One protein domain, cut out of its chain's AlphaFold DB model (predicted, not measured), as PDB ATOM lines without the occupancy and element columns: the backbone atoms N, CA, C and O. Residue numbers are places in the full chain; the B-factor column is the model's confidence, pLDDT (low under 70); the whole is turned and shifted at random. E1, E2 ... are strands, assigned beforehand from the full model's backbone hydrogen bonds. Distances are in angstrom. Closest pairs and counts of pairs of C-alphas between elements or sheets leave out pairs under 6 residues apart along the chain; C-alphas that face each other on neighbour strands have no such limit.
ATOM      1  N   LEU A 165     -11.931 -42.049 -82.802       91.62
ATOM      2  CA  LEU A 165     -12.734 -41.922 -84.011       91.62
ATOM      3  C   LEU A 165     -13.475 -40.576 -83.974       91.62
ATOM      4  O   LEU A 165     -14.531 -40.431 -83.362       91.62
ATOM      5  N   LYS A 166     -12.885 -39.539 -84.568       91.00
ATOM      6  CA  LYS A 166     -13.435 -38.176 -84.549       91.00
ATOM      7  C   LYS A 166     -14.282 -37.915 -85.783       91.00
ATOM      8  O   LYS A 166     -13.867 -38.201 -86.900       91.00
ATOM      9  N   LYS A 167     -15.409 -37.224 -85.599       85.94
ATOM     10  CA  LYS A 167     -16.290 -36.813 -86.707       85.94
ATOM     11  C   LYS A 167     -15.617 -35.895 -87.734       85.94
ATOM     12  O   LYS A 167     -16.042 -35.866 -88.882       85.94
ATOM     13  N   SER A 168     -14.600 -35.128 -87.328       88.56
ATOM     14  CA  SER A 168     -13.825 -34.274 -88.238       88.56
ATOM     15  C   SER A 168     -13.001 -35.077 -89.237       88.56
ATOM     16  O   SER A 168     -12.864 -34.658 -90.383       88.56
ATOM     17  N   ASP A 169     -12.470 -36.210 -88.783       88.31
ATOM     18  CA  ASP A 169     -11.518 -37.032 -89.525       88.31
ATOM     19  C   ASP A 169     -12.275 -38.124 -90.299       88.31
ATOM     20  O   ASP A 169     -11.903 -38.467 -91.417       88.31
ATOM     21  N   TYR A 170     -13.409 -38.576 -89.745       88.62
ATOM     22  CA  TYR A 170     -14.311 -39.573 -90.319       88.62
ATOM     23  C   TYR A 170     -15.749 -39.024 -90.413       88.62
ATOM     24  O   TYR A 170     -16.596 -39.303 -89.557       88.62
ATOM     25  N   PRO A 171     -16.071 -38.213 -91.441       82.81
ATOM     26  CA  PRO A 171     -17.394 -37.605 -91.586       82.81
ATOM     27  C   PRO A 171     -18.539 -38.617 -91.715       82.81
ATOM     28  O   PRO A 171     -19.654 -38.313 -91.286       82.81
ATOM     29  N   GLY A 172     -18.286 -39.807 -92.268       80.12
ATOM     30  CA  GLY A 172     -19.264 -40.893 -92.388       80.12
ATOM     31  C   GLY A 172     -19.262 -41.895 -91.232       80.12
ATOM     32  O   GLY A 172     -19.962 -42.904 -91.332       80.12
ATOM     33  N   ALA A 173     -18.524 -41.618 -90.148       86.75
ATOM     34  CA  ALA A 173     -18.518 -42.467 -88.962       86.75
ATOM     35  C   ALA A 173     -19.900 -42.535 -88.314       86.75
ATOM     36  O   ALA A 173     -20.606 -41.514 -88.223       86.75
ATOM     37  N   ASP A 174     -20.224 -43.737 -87.845       82.69
ATOM     38  CA  ASP A 174     -21.416 -44.034 -87.066       82.69
ATOM     39  C   ASP A 174     -21.410 -43.198 -85.775       82.69
ATOM     40  O   ASP A 174     -20.406 -43.212 -85.056       82.69
ATOM     41  N   PRO A 175     -22.482 -42.439 -85.482       78.31
ATOM     42  CA  PRO A 175     -22.589 -41.628 -84.275       78.31
ATOM     43  C   PRO A 175     -22.257 -42.363 -82.977       78.31
ATOM     44  O   PRO A 175     -21.610 -41.770 -82.112       78.31
ATOM     45  N   LYS A 191     -12.125 -61.734 -82.002       90.88
ATOM     46  CA  LYS A 191     -13.415 -61.027 -82.113       90.88
ATOM     47  C   LYS A 191     -13.425 -59.604 -81.530       90.88
ATOM     48  O   LYS A 191     -14.404 -59.182 -80.929       90.88
ATOM     49  N   VAL A 192     -12.370 -58.836 -81.766       92.12
ATOM     50  CA  VAL A 192     -12.325 -57.415 -81.411       92.12
ATOM     51  C   VAL A 192     -13.392 -56.655 -82.188       92.12
ATOM     52  O   VAL A 192     -13.462 -56.758 -83.415       92.12
ATOM     53  N   GLN A 193     -14.203 -55.871 -81.484       90.88
ATOM     54  CA  GLN A 193     -15.213 -55.027 -82.106       90.88
ATOM     55  C   GLN A 193     -14.578 -53.943 -82.988       90.88
ATOM     56  O   GLN A 193     -13.783 -53.121 -82.530       90.88
ATOM     57  N   ALA A 194     -14.966 -53.926 -84.261       92.50
ATOM     58  CA  ALA A 194     -14.570 -52.909 -85.219       92.50
ATOM     59  C   ALA A 194     -15.502 -51.695 -85.131       92.50
ATOM     60  O   ALA A 194     -16.724 -51.836 -85.035       92.50
ATOM     61  N   LEU A 195     -14.925 -50.498 -85.212       92.12
ATOM     62  CA  LEU A 195     -15.654 -49.236 -85.198       92.12
ATOM     63  C   LEU A 195     -16.065 -48.848 -86.618       92.12
ATOM     64  O   LEU A 195     -15.247 -48.860 -87.541       92.12
ATOM     65  N   ALA A 196     -17.322 -48.467 -86.802       90.62
ATOM     66  CA  ALA A 196     -17.862 -48.066 -88.093       90.62
ATOM     67  C   ALA A 196     -17.386 -46.651 -88.477       90.62
ATOM     68  O   ALA A 196     -18.007 -45.644 -88.139       90.62
ATOM     69  N   ALA A 197     -16.271 -46.572 -89.206       90.44
ATOM     70  CA  ALA A 197     -15.651 -45.313 -89.623       90.44
ATOM     71  C   ALA A 197     -16.293 -44.694 -90.877       90.44
ATOM     72  O   ALA A 197     -16.236 -43.481 -91.056       90.44
ATOM     73  N   GLU A 198     -16.913 -45.511 -91.729       88.94
ATOM     74  CA  GLU A 198     -17.780 -45.077 -92.828       88.94
ATOM     75  C   GLU A 198     -18.960 -46.050 -92.896       88.94
ATOM     76  O   GLU A 198     -18.828 -47.142 -93.442       88.94
ATOM     77  N   ALA A 199     -20.105 -45.695 -92.311       78.88
ATOM     78  CA  ALA A 199     -21.302 -46.543 -92.355       78.88
ATOM     79  C   ALA A 199     -22.588 -45.813 -92.764       78.88
ATOM     80  O   ALA A 199     -23.624 -46.458 -92.919       78.88
ATOM     81  N   GLY A 200     -22.516 -44.497 -92.992       77.38
ATOM     82  CA  GLY A 200     -23.689 -43.673 -93.288       77.38
ATOM     83  C   GLY A 200     -24.597 -43.477 -92.070       77.38
ATOM     84  O   GLY A 200     -24.289 -43.922 -90.965       77.38
ATOM     85  N   GLY A 201     -25.708 -42.764 -92.256       79.19
ATOM     86  CA  GLY A 201     -26.702 -42.597 -91.191       79.19
ATOM     87  C   GLY A 201     -27.485 -43.889 -90.943       79.19
ATOM     88  O   GLY A 201     -27.990 -44.480 -91.898       79.19
ATOM     89  N   LYS A 202     -27.611 -44.300 -89.678       81.00
ATOM     90  CA  LYS A 202     -28.439 -45.434 -89.233       81.00
ATOM     91  C   LYS A 202     -29.548 -44.944 -88.308       81.00
ATOM     92  O   LYS A 202     -29.341 -43.996 -87.556       81.00
ATOM     93  N   THR A 203     -30.715 -45.570 -88.387       84.38
ATOM     94  CA  THR A 203     -31.895 -45.272 -87.560       84.38
ATOM     95  C   THR A 203     -32.873 -46.449 -87.640       84.38
ATOM     96  O   THR A 203     -32.628 -47.423 -88.345       84.38
ATOM     97  N   THR A 204     -34.015 -46.370 -86.965       88.75
ATOM     98  CA  THR A 204     -35.125 -47.320 -87.132       88.75
ATOM     99  C   THR A 204     -36.346 -46.643 -87.741       88.75
ATOM    100  O   THR A 204     -36.526 -45.431 -87.581       88.75
ATOM    101  N   ILE A 205     -37.193 -47.394 -88.448       89.38
ATOM    102  CA  ILE A 205     -38.502 -46.893 -88.901       89.38
ATOM    103  C   ILE A 205     -39.487 -46.871 -87.725       89.38
ATOM    104  O   ILE A 205     -39.517 -47.795 -86.919       89.38
ATOM    105  N   VAL A 206     -40.303 -45.824 -87.588       90.62
ATOM    106  CA  VAL A 206     -41.192 -45.651 -86.405       90.62
ATOM    107  C   VAL A 206     -42.609 -46.177 -86.604       90.62
ATOM    108  O   VAL A 206     -43.401 -46.214 -85.664       90.62
ATOM    109  N   SER A 207     -42.941 -46.569 -87.828       87.31
ATOM    110  CA  SER A 207     -44.241 -47.107 -88.205       87.31
ATOM    111  C   SER A 207     -44.062 -48.249 -89.190       87.31
ATOM    112  O   SER A 207     -43.136 -48.218 -89.998       87.31
ATOM    113  N   GLU A 208     -44.982 -49.205 -89.139       86.94
ATOM    114  CA  GLU A 208     -45.035 -50.341 -90.056       86.94
ATOM    115  C   GLU A 208     -45.108 -49.880 -91.523       86.94
ATOM    116  O   GLU A 208     -45.849 -48.953 -91.871       86.94
ATOM    117  N   VAL A 209     -44.325 -50.538 -92.375       87.12
ATOM    118  CA  VAL A 209     -44.349 -50.416 -93.834       87.12
ATOM    119  C   VAL A 209     -45.014 -51.673 -94.373       87.12
ATOM    120  O   VAL A 209     -44.508 -52.772 -94.189       87.12
ATOM    121  N   THR A 210     -46.143 -51.521 -95.059       86.00
ATOM    122  CA  THR A 210     -46.893 -52.660 -95.614       86.00
ATOM    123  C   THR A 210     -46.540 -52.866 -97.082       86.00
ATOM    124  O   THR A 210     -45.887 -52.024 -97.704       86.00
ATOM    125  N   ALA A 211     -47.031 -53.935 -97.711       76.44
ATOM    126  CA  ALA A 211     -46.825 -54.167 -99.146       76.44
ATOM    127  C   ALA A 211     -47.377 -53.036-100.040       76.44
ATOM    128  O   ALA A 211     -47.043 -52.951-101.220       76.44
ATOM    129  N   SER A 212     -48.227 -52.162 -99.490       79.12
ATOM    130  CA  SER A 212     -48.934 -51.126-100.237       79.12
ATOM    131  C   SER A 212     -48.804 -49.715 -99.669       79.12
ATOM    132  O   SER A 212     -49.382 -48.826-100.262       79.12
ATOM    133  N   LEU A 213     -48.062 -49.448 -98.590       80.62
ATOM    134  CA  LEU A 213     -47.783 -48.092 -98.080       80.62
ATOM    135  C   LEU A 213     -46.380 -48.056 -97.456       80.62
ATOM    136  O   LEU A 213     -46.005 -49.045 -96.828       80.62
ATOM    137  N   PRO A 214     -45.622 -46.947 -97.549       83.06
ATOM    138  CA  PRO A 214     -45.936 -45.667 -98.210       83.06
ATOM    139  C   PRO A 214     -45.793 -45.707 -99.750       83.06
ATOM    140  O   PRO A 214     -45.060 -46.543-100.281       83.06
ATOM    141  N   TRP A 215     -46.508 -44.828-100.473       86.19
ATOM    142  CA  TRP A 215     -46.444 -44.695-101.945       86.19
ATOM    143  C   TRP A 215     -45.323 -43.736-102.377       86.19
ATOM    144  O   TRP A 215     -44.671 -43.074-101.569       86.19
ATOM    145  N   ASP A 216     -45.105 -43.629-103.686       88.38
ATOM    146  CA  ASP A 216     -44.213 -42.628-104.267       88.38
ATOM    147  C   ASP A 216     -44.612 -41.201-103.838       88.38
ATOM    148  O   ASP A 216     -45.741 -40.759-104.056       88.38
ATOM    149  N   GLY A 217     -43.667 -40.460-103.255       85.25
ATOM    150  CA  GLY A 217     -43.871 -39.099-102.748       85.25
ATOM    151  C   GLY A 217     -44.472 -38.998-101.341       85.25
ATOM    152  O   GLY A 217     -44.569 -37.882-100.825       85.25
ATOM    153  N   ASP A 218     -44.839 -40.118-100.712       93.62
ATOM    154  CA  ASP A 218     -45.301 -40.143 -99.321       93.62
ATOM    155  C   ASP A 218     -44.141 -39.952 -98.330       93.62
ATOM    156  O   ASP A 218     -42.966 -39.825 -98.690       93.62
ATOM    157  N   THR A 219     -44.479 -39.913 -97.042       92.62
ATOM    158  CA  THR A 219     -43.518 -39.753 -95.953       92.62
ATOM    159  C   THR A 219     -43.305 -41.041 -95.168       92.62
ATOM    160  O   THR A 219     -44.269 -41.731 -94.846       92.62
ATOM    161  N   LEU A 220     -42.060 -41.297 -94.772       93.12
ATOM    162  CA  LEU A 220     -41.647 -42.357 -93.856       93.12
ATOM    163  C   LEU A 220     -41.043 -41.727 -92.594       93.12
ATOM    164  O   LEU A 220     -40.132 -40.905 -92.687       93.12
ATOM    165  N   GLY A 221     -41.564 -42.085 -91.422       92.75
ATOM    166  CA  GLY A 221     -41.013 -41.635 -90.143       92.75
ATOM    167  C   GLY A 221     -39.850 -42.516 -89.689       92.75
ATOM    168  O   GLY A 221     -39.931 -43.742 -89.785       92.75
ATOM    169  N   VAL A 222     -38.802 -41.896 -89.159       92.06
ATOM    170  CA  VAL A 222     -37.654 -42.569 -88.535       92.06
ATOM    171  C   VAL A 222     -37.478 -42.116 -87.089       92.06
ATOM    172  O   VAL A 222     -38.074 -41.125 -86.677       92.06
ATOM    173  N   SER A 223     -36.739 -42.877 -86.287       90.62
ATOM    174  CA  SER A 223     -36.542 -42.588 -84.862       90.62
ATOM    175  C   SER A 223     -35.563 -41.443 -84.613       90.62
ATOM    176  O   SER A 223     -35.798 -40.653 -83.702       90.62
ATOM    177  N   ASP A 224     -34.521 -41.317 -85.437       85.38
ATOM    178  CA  ASP A 224     -33.627 -40.160 -85.473       85.38
ATOM    179  C   ASP A 224     -33.174 -39.890 -86.915       85.38
ATOM    180  O   ASP A 224     -32.381 -40.623 -87.513       85.38
ATOM    181  N   GLY A 225     -33.699 -38.823 -87.513       83.69
ATOM    182  CA  GLY A 225     -33.330 -38.451 -88.871       83.69
ATOM    183  C   GLY A 225     -32.020 -37.676 -88.955       83.69
ATOM    184  O   GLY A 225     -31.489 -37.519 -90.054       83.69
ATOM    185  N   ASP A 226     -31.481 -37.134 -87.862       83.62
ATOM    186  CA  ASP A 226     -30.444 -36.102 -87.946       83.62
ATOM    187  C   ASP A 226     -29.136 -36.554 -88.586       83.62
ATOM    188  O   ASP A 226     -28.442 -35.739 -89.210       83.62
ATOM    189  N   TYR A 227     -28.893 -37.859 -88.563       74.88
ATOM    190  CA  TYR A 227     -27.731 -38.512 -89.152       74.88
ATOM    191  C   TYR A 227     -27.905 -38.903 -90.624       74.88
ATOM    192  O   TYR A 227     -26.920 -39.232 -91.282       74.88
ATOM    193  N   LEU A 228     -29.123 -38.819 -91.166       84.31
ATOM    194  CA  LEU A 228     -29.404 -39.069 -92.579       84.31
ATOM    195  C   LEU A 228     -29.211 -37.795 -93.432       84.31
ATOM    196  O   LEU A 228     -29.467 -36.670 -92.962       84.31
ATOM    197  N   PRO A 229     -28.803 -37.930 -94.711       86.62
ATOM    198  CA  PRO A 229     -28.628 -36.792 -95.610       86.62
ATOM    199  C   PRO A 229     -29.888 -35.924 -95.723       86.62
ATOM    200  O   PRO A 229     -31.011 -36.413 -95.788       86.62
ATOM    201  N   ARG A 230     -29.710 -34.596 -95.795       86.75
ATOM    202  CA  ARG A 230     -30.835 -33.659 -96.006       86.75
ATOM    203  C   ARG A 230     -31.406 -33.708 -97.431       86.75
ATOM    204  O   ARG A 230     -32.571 -33.370 -97.626       86.75
ATOM    205  N   GLY A 231     -30.567 -34.056 -98.409       88.25
ATOM    206  CA  GLY A 231     -30.919 -34.157 -99.830       88.25
ATOM    207  C   GLY A 231     -31.440 -35.543-100.216       88.25
ATOM    208  O   GLY A 231     -31.874 -36.294 -99.353       88.25
ATOM    209  N   ALA A 232     -31.380 -35.873-101.507       91.31
ATOM    210  CA  ALA A 232     -31.777 -37.189-101.995       91.31
ATOM    211  C   ALA A 232     -30.719 -38.256-101.663       91.31
ATOM    212  O   ALA A 232     -29.523 -38.002-101.823       91.31
ATOM    213  N   PHE A 233     -31.162 -39.435-101.229       91.75
ATOM    214  CA  PHE A 233     -30.321 -40.595-100.911       91.75
ATOM    215  C   PHE A 233     -31.138 -41.892-101.024       91.75
ATOM    216  O   PHE A 233     -32.338 -41.851-101.290       91.75
ATOM    217  N   VAL A 234     -30.500 -43.047-100.842       91.88
ATOM    218  CA  VAL A 234     -31.179 -44.352-100.819       91.88
ATOM    219  C   VAL A 234     -31.098 -44.918 -99.404       91.88
ATOM    220  O   VAL A 234     -30.026 -44.913 -98.803       91.88
ATOM    221  N   LEU A 235     -32.224 -45.380 -98.872       90.62
ATOM    222  CA  LEU A 235     -32.350 -46.022 -97.566       90.62
ATOM    223  C   LEU A 235     -32.507 -47.536 -97.764       90.62
ATOM    224  O   LEU A 235     -33.325 -47.956 -98.575       90.62
ATOM    225  N   GLN A 236     -31.755 -48.351 -97.039       88.19
ATOM    226  CA  GLN A 236     -31.931 -49.800 -96.972       88.19
ATOM    227  C   GLN A 236     -32.775 -50.145 -95.738       88.19
ATOM    228  O   GLN A 236     -32.440 -49.699 -94.641       88.19
ATOM    229  N   VAL A 237     -33.822 -50.955 -95.908       85.94
ATOM    230  CA  VAL A 237     -34.620 -51.557 -94.821       85.94
ATOM    231  C   VAL A 237     -34.801 -53.032 -95.151       85.94
ATOM    232  O   VAL A 237     -35.330 -53.361 -96.216       85.94
ATOM    233  N   GLY A 238     -34.301 -53.940 -94.306       79.62
ATOM    234  CA  GLY A 238     -34.185 -55.346 -94.710       79.62
ATOM    235  C   GLY A 238     -33.509 -55.448 -96.087       79.62
ATOM    236  O   GLY A 238     -32.655 -54.637 -96.424       79.62
ATOM    237  N   ARG A 239     -33.932 -56.364 -96.964       79.12
ATOM    238  CA  ARG A 239     -33.367 -56.479 -98.331       79.12
ATOM    239  C   ARG A 239     -33.864 -55.407 -99.319       79.12
ATOM    240  O   ARG A 239     -33.380 -55.370-100.450       79.12
ATOM    241  N   GLU A 240     -34.782 -54.532 -98.911       87.81
ATOM    242  CA  GLU A 240     -35.372 -53.494 -99.759       87.81
ATOM    243  C   GLU A 240     -34.551 -52.197 -99.743       87.81
ATOM    244  O   GLU A 240     -34.110 -51.729 -98.694       87.81
ATOM    245  N   GLN A 241     -34.397 -51.577-100.914       91.12
ATOM    246  CA  GLN A 241     -33.909 -50.207-101.062       91.12
ATOM    247  C   GLN A 241     -35.060 -49.255-101.382       91.12
ATOM    248  O   GLN A 241     -35.880 -49.517-102.262       91.12
ATOM    249  N   ILE A 242     -35.084 -48.117-100.693       92.06
ATOM    250  CA  ILE A 242     -36.088 -47.067-100.826       92.06
ATOM    251  C   ILE A 242     -35.386 -45.762-101.221       92.06
ATOM    252  O   ILE A 242     -34.525 -45.264-100.497       92.06
ATOM    253  N   ALA A 243     -35.744 -45.177-102.361       94.94
ATOM    254  CA  ALA A 243     -35.238 -43.872-102.775       94.94
ATOM    255  C   ALA A 243     -35.943 -42.739-102.015       94.94
ATOM    256  O   ALA A 243     -37.163 -42.572-102.089       94.94
ATOM    257  N   ILE A 244     -35.150 -41.921-101.326       95.56
ATOM    258  CA  ILE A 244     -35.579 -40.768-100.537       95.56
ATOM    259  C   ILE A 244     -35.230 -39.488-101.299       95.56
ATOM    260  O   ILE A 244     -34.105 -39.309-101.761       95.56
ATOM    261  N   ALA A 245     -36.192 -38.576-101.434       94.75
ATOM    262  CA  ALA A 245     -36.008 -37.286-102.098       94.75
ATOM    263  C   ALA A 245     -35.409 -36.221-101.168       94.75
ATOM    264  O   ALA A 245     -34.592 -35.406-101.602       94.75
ATOM    265  N   SER A 246     -35.840 -36.196 -99.906       94.44
ATOM    266  CA  SER A 246     -35.380 -35.225 -98.910       94.44
ATOM    267  C   SER A 246     -35.735 -35.648 -97.490       94.44
ATOM    268  O   SER A 246     -36.694 -36.393 -97.282       94.44
ATOM    269  N   ARG A 247     -35.034 -35.070 -96.512       93.94
ATOM    270  CA  ARG A 247     -35.334 -35.200 -95.082       93.94
ATOM    271  C   ARG A 247     -35.760 -33.870 -94.460       93.94
ATOM    272  O   ARG A 247     -35.156 -32.832 -94.731       93.94
ATOM    273  N   SER A 248     -36.725 -33.921 -93.542       93.25
ATOM    274  CA  SER A 248     -37.083 -32.817 -92.644       93.25
ATOM    275  C   SER A 248     -37.256 -33.320 -91.207       93.25
ATOM    276  O   SER A 248     -38.308 -33.857 -90.866       93.25
ATOM    277  N   GLY A 249     -36.245 -33.116 -90.354       92.00
ATOM    278  CA  GLY A 249     -36.222 -33.706 -89.009       92.00
ATOM    279  C   GLY A 249     -36.221 -35.231 -89.109       92.00
ATOM    280  O   GLY A 249     -35.443 -35.780 -89.890       92.00
ATOM    281  N   ASP A 250     -37.147 -35.873 -88.407       93.81
ATOM    282  CA  ASP A 250     -37.295 -37.335 -88.348       93.81
ATOM    283  C   ASP A 250     -38.254 -37.892 -89.415       93.81
ATOM    284  O   ASP A 250     -38.722 -39.025 -89.339       93.81
ATOM    285  N   VAL A 251     -38.586 -37.082 -90.426       93.62
ATOM    286  CA  VAL A 251     -39.489 -37.461 -91.517       93.62
ATOM    287  C   VAL A 251     -38.741 -37.450 -92.847       93.62
ATOM    288  O   VAL A 251     -38.185 -36.427 -93.266       93.62
ATOM    289  N   LEU A 252     -38.760 -38.590 -93.531       94.25
ATOM    290  CA  LEU A 252     -38.198 -38.802 -94.860       94.25
ATOM    291  C   LEU A 252     -39.308 -38.692 -95.905       94.25
ATOM    292  O   LEU A 252     -40.374 -39.266 -95.731       94.25
ATOM    293  N   THR A 253     -39.079 -37.962 -96.994       95.31
ATOM    294  CA  THR A 253     -40.001 -37.915 -98.142       95.31
ATOM    295  C   THR A 253     -39.485 -38.842 -99.232       95.31
ATOM    296  O   THR A 253     -38.356 -38.664 -99.693       95.31
ATOM    297  N   LEU A 254     -40.291 -39.816 -99.646       94.69
ATOM    298  CA  LEU A 254     -39.949 -40.767-100.702       94.69
ATOM    299  C   LEU A 254     -39.855 -40.066-102.064       94.69
ATOM    300  O   LEU A 254     -40.446 -39.009-102.294       94.69
ATOM    301  N   ALA A 255     -39.099 -40.654-102.992       94.19
ATOM    302  CA  ALA A 255     -39.051 -40.182-104.371       94.19
ATOM    303  C   ALA A 255     -40.449 -40.179-105.014       94.19
ATOM    304  O   ALA A 255     -41.287 -41.028-104.740       94.19
ATOM    305  N   SER A 256     -40.700 -39.227-105.912       91.00
ATOM    306  CA  SER A 256     -42.009 -39.039-106.556       91.00
ATOM    307  C   SER A 256     -42.389 -40.124-107.573       91.00
ATOM    308  O   SER A 256     -43.465 -40.047-108.160       91.00
ATOM    309  N   SER A 257     -41.490 -41.069-107.856       90.38
ATOM    310  CA  SER A 257     -41.727 -42.200-108.755       90.38
ATOM    311  C   SER A 257     -40.713 -43.317-108.505       90.38
ATOM    312  O   SER A 257     -39.509 -43.039-108.531       90.38
ATOM    313  N   GLY A 258     -41.178 -44.556-108.356       87.50
ATOM    314  CA  GLY A 258     -40.334 -45.740-108.183       87.50
ATOM    315  C   GLY A 258     -39.499 -45.698-106.908       87.50
ATOM    316  O   GLY A 258     -38.327 -46.060-106.946       87.50
ATOM    317  N   ALA A 259     -40.055 -45.187-105.810       89.56
ATOM    318  CA  ALA A 259     -39.334 -45.021-104.557       89.56
ATOM    319  C   ALA A 259     -39.022 -46.357-103.889       89.56
ATOM    320  O   ALA A 259     -37.894 -46.566-103.467       89.56
ATOM    321  N   ARG A 260     -40.008 -47.249-103.788       91.25
ATOM    322  CA  ARG A 260     -39.867 -48.568-103.159       91.25
ATOM    323  C   ARG A 260     -39.395 -49.624-104.151       91.25
ATOM    324  O   ARG A 260     -39.657 -49.504-105.348       91.25
ATOM    325  N   GLY A 261     -38.701 -50.649-103.659       85.88
ATOM    326  CA  GLY A 261     -38.055 -51.638-104.530       85.88
ATOM    327  C   GLY A 261     -37.006 -51.008-105.459       85.88
ATOM    328  O   GLY A 261     -36.786 -51.462-106.587       85.88
ATOM    329  N   TYR A 262     -36.389 -49.909-105.014       88.25
ATOM    330  CA  TYR A 262     -35.387 -49.173-105.776       88.25
ATOM    331  C   TYR A 262     -34.200 -50.081-106.119       88.25
ATOM    332  O   TYR A 262     -33.962 -51.087-105.447       88.25
ATOM    333  N   ASN A 263     -33.474 -49.759-107.196       87.88
ATOM    334  CA  ASN A 263     -32.370 -50.577-107.724       87.88
ATOM    335  C   ASN A 263     -32.717 -52.071-107.907       87.88
ATOM    336  O   ASN A 263     -31.859 -52.936-107.741       87.88
ATOM    337  N   SER A 264     -33.973 -52.373-108.257       88.50
ATOM    338  CA  SER A 264     -34.464 -53.741-108.483       88.50
ATOM    339  C   SER A 264     -34.476 -54.639-107.240       88.50
ATOM    340  O   SER A 264     -34.467 -55.862-107.365       88.50
ATOM    341  N   THR A 265     -34.524 -54.051-106.046       86.94
ATOM    342  CA  THR A 265     -34.824 -54.803-104.820       86.94
ATOM    343  C   THR A 265     -36.305 -55.186-104.733       86.94
ATOM    344  O   THR A 265     -37.177 -54.527-105.300       86.94
ATOM    345  N   THR A 266     -36.603 -56.271-104.018       86.50
ATOM    346  CA  THR A 266     -37.982 -56.717-103.783       86.50
ATOM    347  C   THR A 266     -38.640 -55.854-102.709       86.50
ATOM    348  O   THR A 266     -38.090 -55.680-101.625       86.50
ATOM    349  N   ILE A 267     -39.838 -55.347-103.000       86.31
ATOM    350  CA  ILE A 267     -40.689 -54.644-102.031       86.31
ATOM    351  C   ILE A 267     -41.079 -55.627-100.921       86.31
ATOM    352  O   ILE A 267     -41.535 -56.729-101.221       86.31
ATOM    353  N   SER A 268     -40.882 -55.261 -99.656       84.44
ATOM    354  CA  SER A 268     -41.168 -56.130 -98.502       84.44
ATOM    355  C   SER A 268     -41.924 -55.383 -97.407       84.44
ATOM    356  O   SER A 268     -41.956 -54.157 -97.385       84.44
ATOM    357  N   GLU A 269     -42.589 -56.110 -96.519       88.25
ATOM    358  CA  GLU A 269     -43.192 -55.511 -95.325       88.25
ATOM    359  C   GLU A 269     -42.122 -55.357 -94.241       88.25
ATOM    360  O   GLU A 269     -41.218 -56.190 -94.154       88.25
ATOM    361  N   HIS A 270     -42.200 -54.289 -93.448       86.38
ATOM    362  CA  HIS A 270     -41.252 -54.017 -92.366       86.38
ATOM    363  C   HIS A 270     -41.995 -53.552 -91.120       86.38
ATOM    364  O   HIS A 270     -42.789 -52.609 -91.178       86.38
ATOM    365  N   ASP A 271     -41.697 -54.177 -89.988       88.31
ATOM    366  CA  ASP A 271     -42.300 -53.835 -88.705       88.31
ATOM    367  C   ASP A 271     -41.834 -52.466 -88.191       88.31
ATOM    368  O   ASP A 271     -40.716 -52.010 -88.453       88.31
ATOM    369  N   ALA A 272     -42.674 -51.818 -87.381       86.44
ATOM    370  CA  ALA A 272     -42.241 -50.653 -86.618       86.44
ATOM    371  C   ALA A 272     -41.053 -51.034 -85.716       86.44
ATOM    372  O   ALA A 272     -41.131 -51.973 -84.927       86.44
ATOM    373  N   GLY A 273     -39.964 -50.278 -85.817       84.00
ATOM    374  CA  GLY A 273     -38.698 -50.553 -85.145       84.00
ATOM    375  C   GLY A 273     -37.655 -51.254 -86.015       84.00
ATOM    376  O   GLY A 273     -36.545 -51.435 -85.529       84.00
ATOM    377  N   ALA A 274     -37.955 -51.609 -87.273       82.50
ATOM    378  CA  ALA A 274     -36.963 -52.223 -88.157       82.50
ATOM    379  C   ALA A 274     -35.759 -51.295 -88.406       82.50
ATOM    380  O   ALA A 274     -35.921 -50.093 -88.657       82.50
ATOM    381  N   ASP A 275     -34.558 -51.875 -88.356       83.38
ATOM    382  CA  ASP A 275     -33.304 -51.175 -88.621       83.38
ATOM    383  C   ASP A 275     -33.225 -50.723 -90.080       83.38
ATOM    384  O   ASP A 275     -33.531 -51.464 -91.020       83.38
ATOM    385  N   CYS A 276     -32.776 -49.486 -90.275       83.69
ATOM    386  CA  CYS A 276     -32.553 -48.923 -91.591       83.69
ATOM    387  C   CYS A 276     -31.297 -48.056 -91.635       83.69
ATOM    388  O   CYS A 276     -30.916 -47.401 -90.662       83.69
ATOM    389  N   ALA A 277     -30.640 -48.050 -92.789       84.88
ATOM    390  CA  ALA A 277     -29.417 -47.288 -92.976       84.88
ATOM    391  C   ALA A 277     -29.332 -46.686 -94.370       84.88
ATOM    392  O   ALA A 277     -29.899 -47.189 -95.338       84.88
ATOM    393  N   GLU A 278     -28.588 -45.597 -94.479       87.25
ATOM    394  CA  GLU A 278     -28.198 -45.038 -95.760       87.25
ATOM    395  C   GLU A 278     -27.369 -46.052 -96.571       87.25
ATOM    396  O   GLU A 278     -26.396 -46.633 -96.081       87.25
ATOM    397  N   VAL A 279     -27.726 -46.237 -97.843       86.69
ATOM    398  CA  VAL A 279     -26.944 -47.040 -98.787       86.69
ATOM    399  C   VAL A 279     -25.692 -46.270 -99.185       86.69
ATOM    400  O   VAL A 279     -25.766 -45.181 -99.762       86.69
ATOM    401  N   ARG A 280     -24.531 -46.865 -98.921       82.12
ATOM    402  CA  ARG A 280     -23.216 -46.347 -99.306       82.12
ATOM    403  C   ARG A 280     -22.577 -47.247-100.355       82.12
ATOM    404  O   ARG A 280     -22.866 -48.436-100.432       82.12
ATOM    405  N   SER A 281     -21.684 -46.672-101.160       80.12
ATOM    406  CA  SER A 281     -20.874 -47.429-102.126       80.12
ATOM    407  C   SER A 281     -19.780 -48.271-101.464       80.12
ATOM    408  O   SER A 281     -19.238 -49.174-102.095       80.12
ATOM    409  N   SER A 282     -19.434 -47.954-100.215       86.19
ATOM    410  CA  SER A 282     -18.490 -48.699 -99.390       86.19
ATOM    411  C   SER A 282     -18.795 -48.470 -97.915       86.19
ATOM    412  O   SER A 282     -19.066 -47.333 -97.526       86.19
ATOM    413  N   TYR A 283     -18.679 -49.521 -97.111       89.69
ATOM    414  CA  TYR A 283     -18.752 -49.465 -95.654       89.69
ATOM    415  C   TYR A 283     -17.383 -49.823 -95.082       89.69
ATOM    416  O   TYR A 283     -16.860 -50.891 -95.398       89.69
ATOM    417  N   VAL A 284     -16.797 -48.947 -94.266       93.00
ATOM    418  CA  VAL A 284     -15.442 -49.115 -93.721       93.00
ATOM    419  C   VAL A 284     -15.502 -49.242 -92.207       93.00
ATOM    420  O   VAL A 284     -16.011 -48.357 -91.515       93.00
ATOM    421  N   TYR A 285     -14.936 -50.330 -91.698       94.25
ATOM    422  CA  TYR A 285     -14.842 -50.635 -90.277       94.25
ATOM    423  C   TYR A 285     -13.375 -50.677 -89.866       94.25
ATOM    424  O   TYR A 285     -12.618 -51.501 -90.373       94.25
ATOM    425  N   VAL A 286     -12.965 -49.796 -88.955       95.38
ATOM    426  CA  VAL A 286     -11.598 -49.763 -88.424       95.38
ATOM    427  C   VAL A 286     -11.516 -50.613 -87.165       95.38
ATOM    428  O   VAL A 286     -12.307 -50.434 -86.240       95.38
ATOM    429  N   PHE A 287     -10.571 -51.547 -87.123       95.31
ATOM    430  CA  PHE A 287     -10.418 -52.466 -85.989       95.31
ATOM    431  C   PHE A 287      -9.041 -52.388 -85.323       95.31
ATOM    432  O   PHE A 287      -8.881 -52.926 -84.231       95.31
ATOM    433  N   ALA A 288      -8.072 -51.687 -85.922       96.25
ATOM    434  CA  ALA A 288      -6.805 -51.370 -85.269       96.25
ATOM    435  C   ALA A 288      -6.250 -50.002 -85.701       96.25
ATOM    436  O   ALA A 288      -6.265 -49.648 -86.881       96.25
ATOM    437  N   ASP A 289      -5.710 -49.246 -84.743       94.94
ATOM    438  CA  ASP A 289      -5.067 -47.935 -84.949       94.94
ATOM    439  C   ASP A 289      -3.613 -48.035 -85.453       94.94
ATOM    440  O   ASP A 289      -2.838 -47.082 -85.375       94.94
ATOM    441  N   HIS A 290      -3.221 -49.214 -85.912       94.56
ATOM    442  CA  HIS A 290      -1.876 -49.552 -86.347       94.56
ATOM    443  C   HIS A 290      -1.940 -50.688 -87.375       94.56
ATOM    444  O   HIS A 290      -2.956 -51.392 -87.443       94.56
ATOM    445  N   VAL A 310     -13.382 -57.058 -98.016       95.56
ATOM    446  CA  VAL A 310     -11.941 -56.984 -98.272       95.56
ATOM    447  C   VAL A 310     -11.285 -56.452 -97.006       95.56
ATOM    448  O   VAL A 310     -11.677 -55.396 -96.507       95.56
ATOM    449  N   GLY A 311     -10.332 -57.202 -96.461       95.94
ATOM    450  CA  GLY A 311      -9.537 -56.766 -95.319       95.94
ATOM    451  C   GLY A 311      -8.230 -56.140 -95.769       95.94
ATOM    452  O   GLY A 311      -7.604 -56.643 -96.694       95.94
ATOM    453  N   TYR A 312      -7.853 -55.061 -95.097       97.62
ATOM    454  CA  TYR A 312      -6.598 -54.349 -95.289       97.62
ATOM    455  C   TYR A 312      -5.861 -54.344 -93.959       97.62
ATOM    456  O   TYR A 312      -6.403 -53.897 -92.942       97.62
ATOM    457  N   THR A 313      -4.638 -54.859 -93.954       96.38
ATOM    458  CA  THR A 313      -3.816 -54.964 -92.742       96.38
ATOM    459  C   THR A 313      -3.241 -53.621 -92.300       96.38
ATOM    460  O   THR A 313      -2.810 -53.490 -91.155       96.38
ATOM    461  N   GLY A 314      -3.228 -52.622 -93.185       94.75
ATOM    462  CA  GLY A 314      -2.603 -51.325 -92.933       94.75
ATOM    463  C   GLY A 314      -1.075 -51.356 -93.021       94.75
ATOM    464  O   GLY A 314      -0.448 -50.342 -92.732       94.75
ATOM    465  N   GLN A 315      -0.473 -52.492 -93.391       94.00
ATOM    466  CA  GLN A 315       0.953 -52.580 -93.706       94.00
ATOM    467  C   GLN A 315       1.252 -51.893 -95.042       94.00
ATOM    468  O   GLN A 315       0.377 -51.795 -95.905       94.00
ATOM    469  N   ASP A 316       2.502 -51.475 -95.247       91.50
ATOM    470  CA  ASP A 316       2.941 -50.847 -96.496       91.50
ATOM    471  C   ASP A 316       2.557 -51.694 -97.728       91.50
ATOM    472  O   ASP A 316       3.018 -52.822 -97.910       91.50
ATOM    473  N   GLY A 317       1.726 -51.126 -98.607       91.56
ATOM    474  CA  GLY A 317       1.228 -51.795 -99.817       91.56
ATOM    475  C   GLY A 317      -0.105 -52.538 -99.660       91.56
ATOM    476  O   GLY A 317      -0.663 -52.953-100.674       91.56
ATOM    477  N   ASP A 318      -0.637 -52.637 -98.440       95.12
ATOM    478  CA  ASP A 318      -1.948 -53.212 -98.101       95.12
ATOM    479  C   ASP A 318      -2.790 -52.233 -97.250       95.12
ATOM    480  O   ASP A 318      -3.477 -52.595 -96.292       95.12
ATOM    481  N   GLU A 319      -2.704 -50.945 -97.591       95.19
ATOM    482  CA  GLU A 319      -3.463 -49.860 -96.968       95.19
ATOM    483  C   GLU A 319      -4.718 -49.519 -97.782       95.19
ATOM    484  O   GLU A 319      -4.698 -49.478 -99.017       95.19
ATOM    485  N   TYR A 320      -5.808 -49.188 -97.086       95.06
ATOM    486  CA  TYR A 320      -6.992 -48.621 -97.724       95.06
ATOM    487  C   TYR A 320      -6.884 -47.084 -97.789       95.06
ATOM    488  O   TYR A 320      -6.600 -46.454 -96.765       95.06
ATOM    489  N   PRO A 321      -7.134 -46.440 -98.949       92.50
ATOM    490  CA  PRO A 321      -6.958 -44.996 -99.100       92.50
ATOM    491  C   PRO A 321      -7.724 -44.165 -98.062       92.50
ATOM    492  O   PRO A 321      -8.938 -44.304 -97.917       92.50
ATOM    493  N   GLY A 322      -7.023 -43.254 -97.377       89.56
ATOM    494  CA  GLY A 322      -7.600 -42.395 -96.332       89.56
ATOM    495  C   GLY A 322      -7.584 -43.009 -94.927       89.56
ATOM    496  O   GLY A 322      -8.010 -42.356 -93.976       89.56
ATOM    497  N   TYR A 323      -7.068 -44.232 -94.793       92.81
ATOM    498  CA  TYR A 323      -6.905 -44.965 -93.537       92.81
ATOM    499  C   TYR A 323      -5.452 -45.412 -93.359       92.81
ATOM    500  O   TYR A 323      -5.182 -46.525 -92.917       92.81
ATOM    501  N   ASP A 324      -4.523 -44.528 -93.720       91.50
ATOM    502  CA  ASP A 324      -3.086 -44.790 -93.710       91.50
ATOM    503  C   ASP A 324      -2.648 -45.352 -92.345       91.50
ATOM    504  O   ASP A 324      -2.973 -44.802 -91.280       91.50
ATOM    505  N   ARG A 325      -1.919 -46.468 -92.392       91.75
ATOM    506  CA  ARG A 325      -1.398 -47.226 -91.250       91.75
ATOM    507  C   ARG A 325      -2.459 -47.727 -90.268       91.75
ATOM    508  O   ARG A 325      -2.174 -47.878 -89.078       91.75
ATOM    509  N   LYS A 326      -3.686 -47.971 -90.735       94.69
ATOM    510  CA  LYS A 326      -4.779 -48.561 -89.943       94.69
ATOM    511  C   LYS A 326      -5.294 -49.830 -90.593       94.69
ATOM    512  O   LYS A 326      -5.427 -49.899 -91.813       94.69
ATOM    513  N   ALA A 327      -5.651 -50.799 -89.760       97.19
ATOM    514  CA  ALA A 327      -6.270 -52.023 -90.232       97.19
ATOM    515  C   ALA A 327      -7.790 -51.846 -90.325       97.19
ATOM    516  O   ALA A 327      -8.452 -51.434 -89.359       97.19
ATOM    517  N   VAL A 328      -8.340 -52.124 -91.509       96.81
ATOM    518  CA  VAL A 328      -9.753 -51.886 -91.822       96.81
ATOM    519  C   VAL A 328     -10.381 -53.044 -92.590       96.81
ATOM    520  O   VAL A 328      -9.724 -53.757 -93.346       96.81
ATOM    521  N   LEU A 329     -11.687 -53.207 -92.418       95.81
ATOM    522  CA  LEU A 329     -12.534 -54.049 -93.252       95.81
ATOM    523  C   LEU A 329     -13.415 -53.168 -94.124       95.81
ATOM    524  O   LEU A 329     -14.064 -52.246 -93.626       95.81
ATOM    525  N   VAL A 330     -13.468 -53.483 -95.413       94.25
ATOM    526  CA  VAL A 330     -14.293 -52.777 -96.390       94.25
ATOM    527  C   VAL A 330     -15.331 -53.726 -96.962       94.25
ATOM    528  O   VAL A 330     -14.995 -54.766 -97.529       94.25
ATOM    529  N   PHE A 331     -16.597 -53.342 -96.856       90.12
ATOM    530  CA  PHE A 331     -17.716 -54.042 -97.475       90.12
ATOM    531  C   PHE A 331     -18.267 -53.199 -98.626       90.12
ATOM    532  O   PHE A 331     -18.404 -51.980 -98.516       90.12
ATOM    533  N   SER A 332     -18.588 -53.845 -99.745       84.69
ATOM    534  CA  SER A 332     -19.199 -53.204-100.923       84.69
ATOM    535  C   SER A 332     -20.716 -53.035-100.793       84.69
ATOM    536  O   SER A 332     -21.331 -52.300-101.561       84.69
TER     537      SER A 332
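What this domain is: This is residues 165 to 175, 191 to 290 and 310 to 332 of the 1069 residues of an uncharacterized protein of Desulfosarcina ovata subsp. sediminis (UniProt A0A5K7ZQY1). With little regular structure, two lobes stand end to end, a six-stranded sheet curled like part of a barrel and a four-stranded sheet, joined by residues 199-201 and 279-282. Of 134 printed residues, under half are in named strands E1 to E11, class all strand; both sheets, E3 E8 E5 E6 E7 E4 and E2 E9 E11 E10, are antiparallel. The whole is only just compact, close to loose, radius of gyration of the C-alphas 16.6 A, spanning 51 by 28 by 26 A.

Where its parts are: Find C-alpha 240 at (-35.372, -53.494, -99.759), where E6, residues 240-248, starts its 21.9 A. Its sheet has E3 202-204, E4 219-221, E5 233-237, E7 251-254, E8 275-278. Find also E1 191-193, E2 195-198, E9 283-288, E10 310-312 and E11 327-331, ending at (-17.716, -54.042, -97.475).

How they stand to each other: E5, E6, E7 form a meander, antiparallel neighbours in turn; with E4, neighbour of E7, or E8, neighbour of E5, they form a Greek key. Find N 235 and O 242 of hairpin E5 and E6 at 2.8 A, within hydrogen-bond range.

The domain as a whole: Cuts leave C-alphas 175 and 191 21.6 A apart, 290 and 310 17.3 A. Link E7 to E8 is long. No printed residue is under 70 pLDDT.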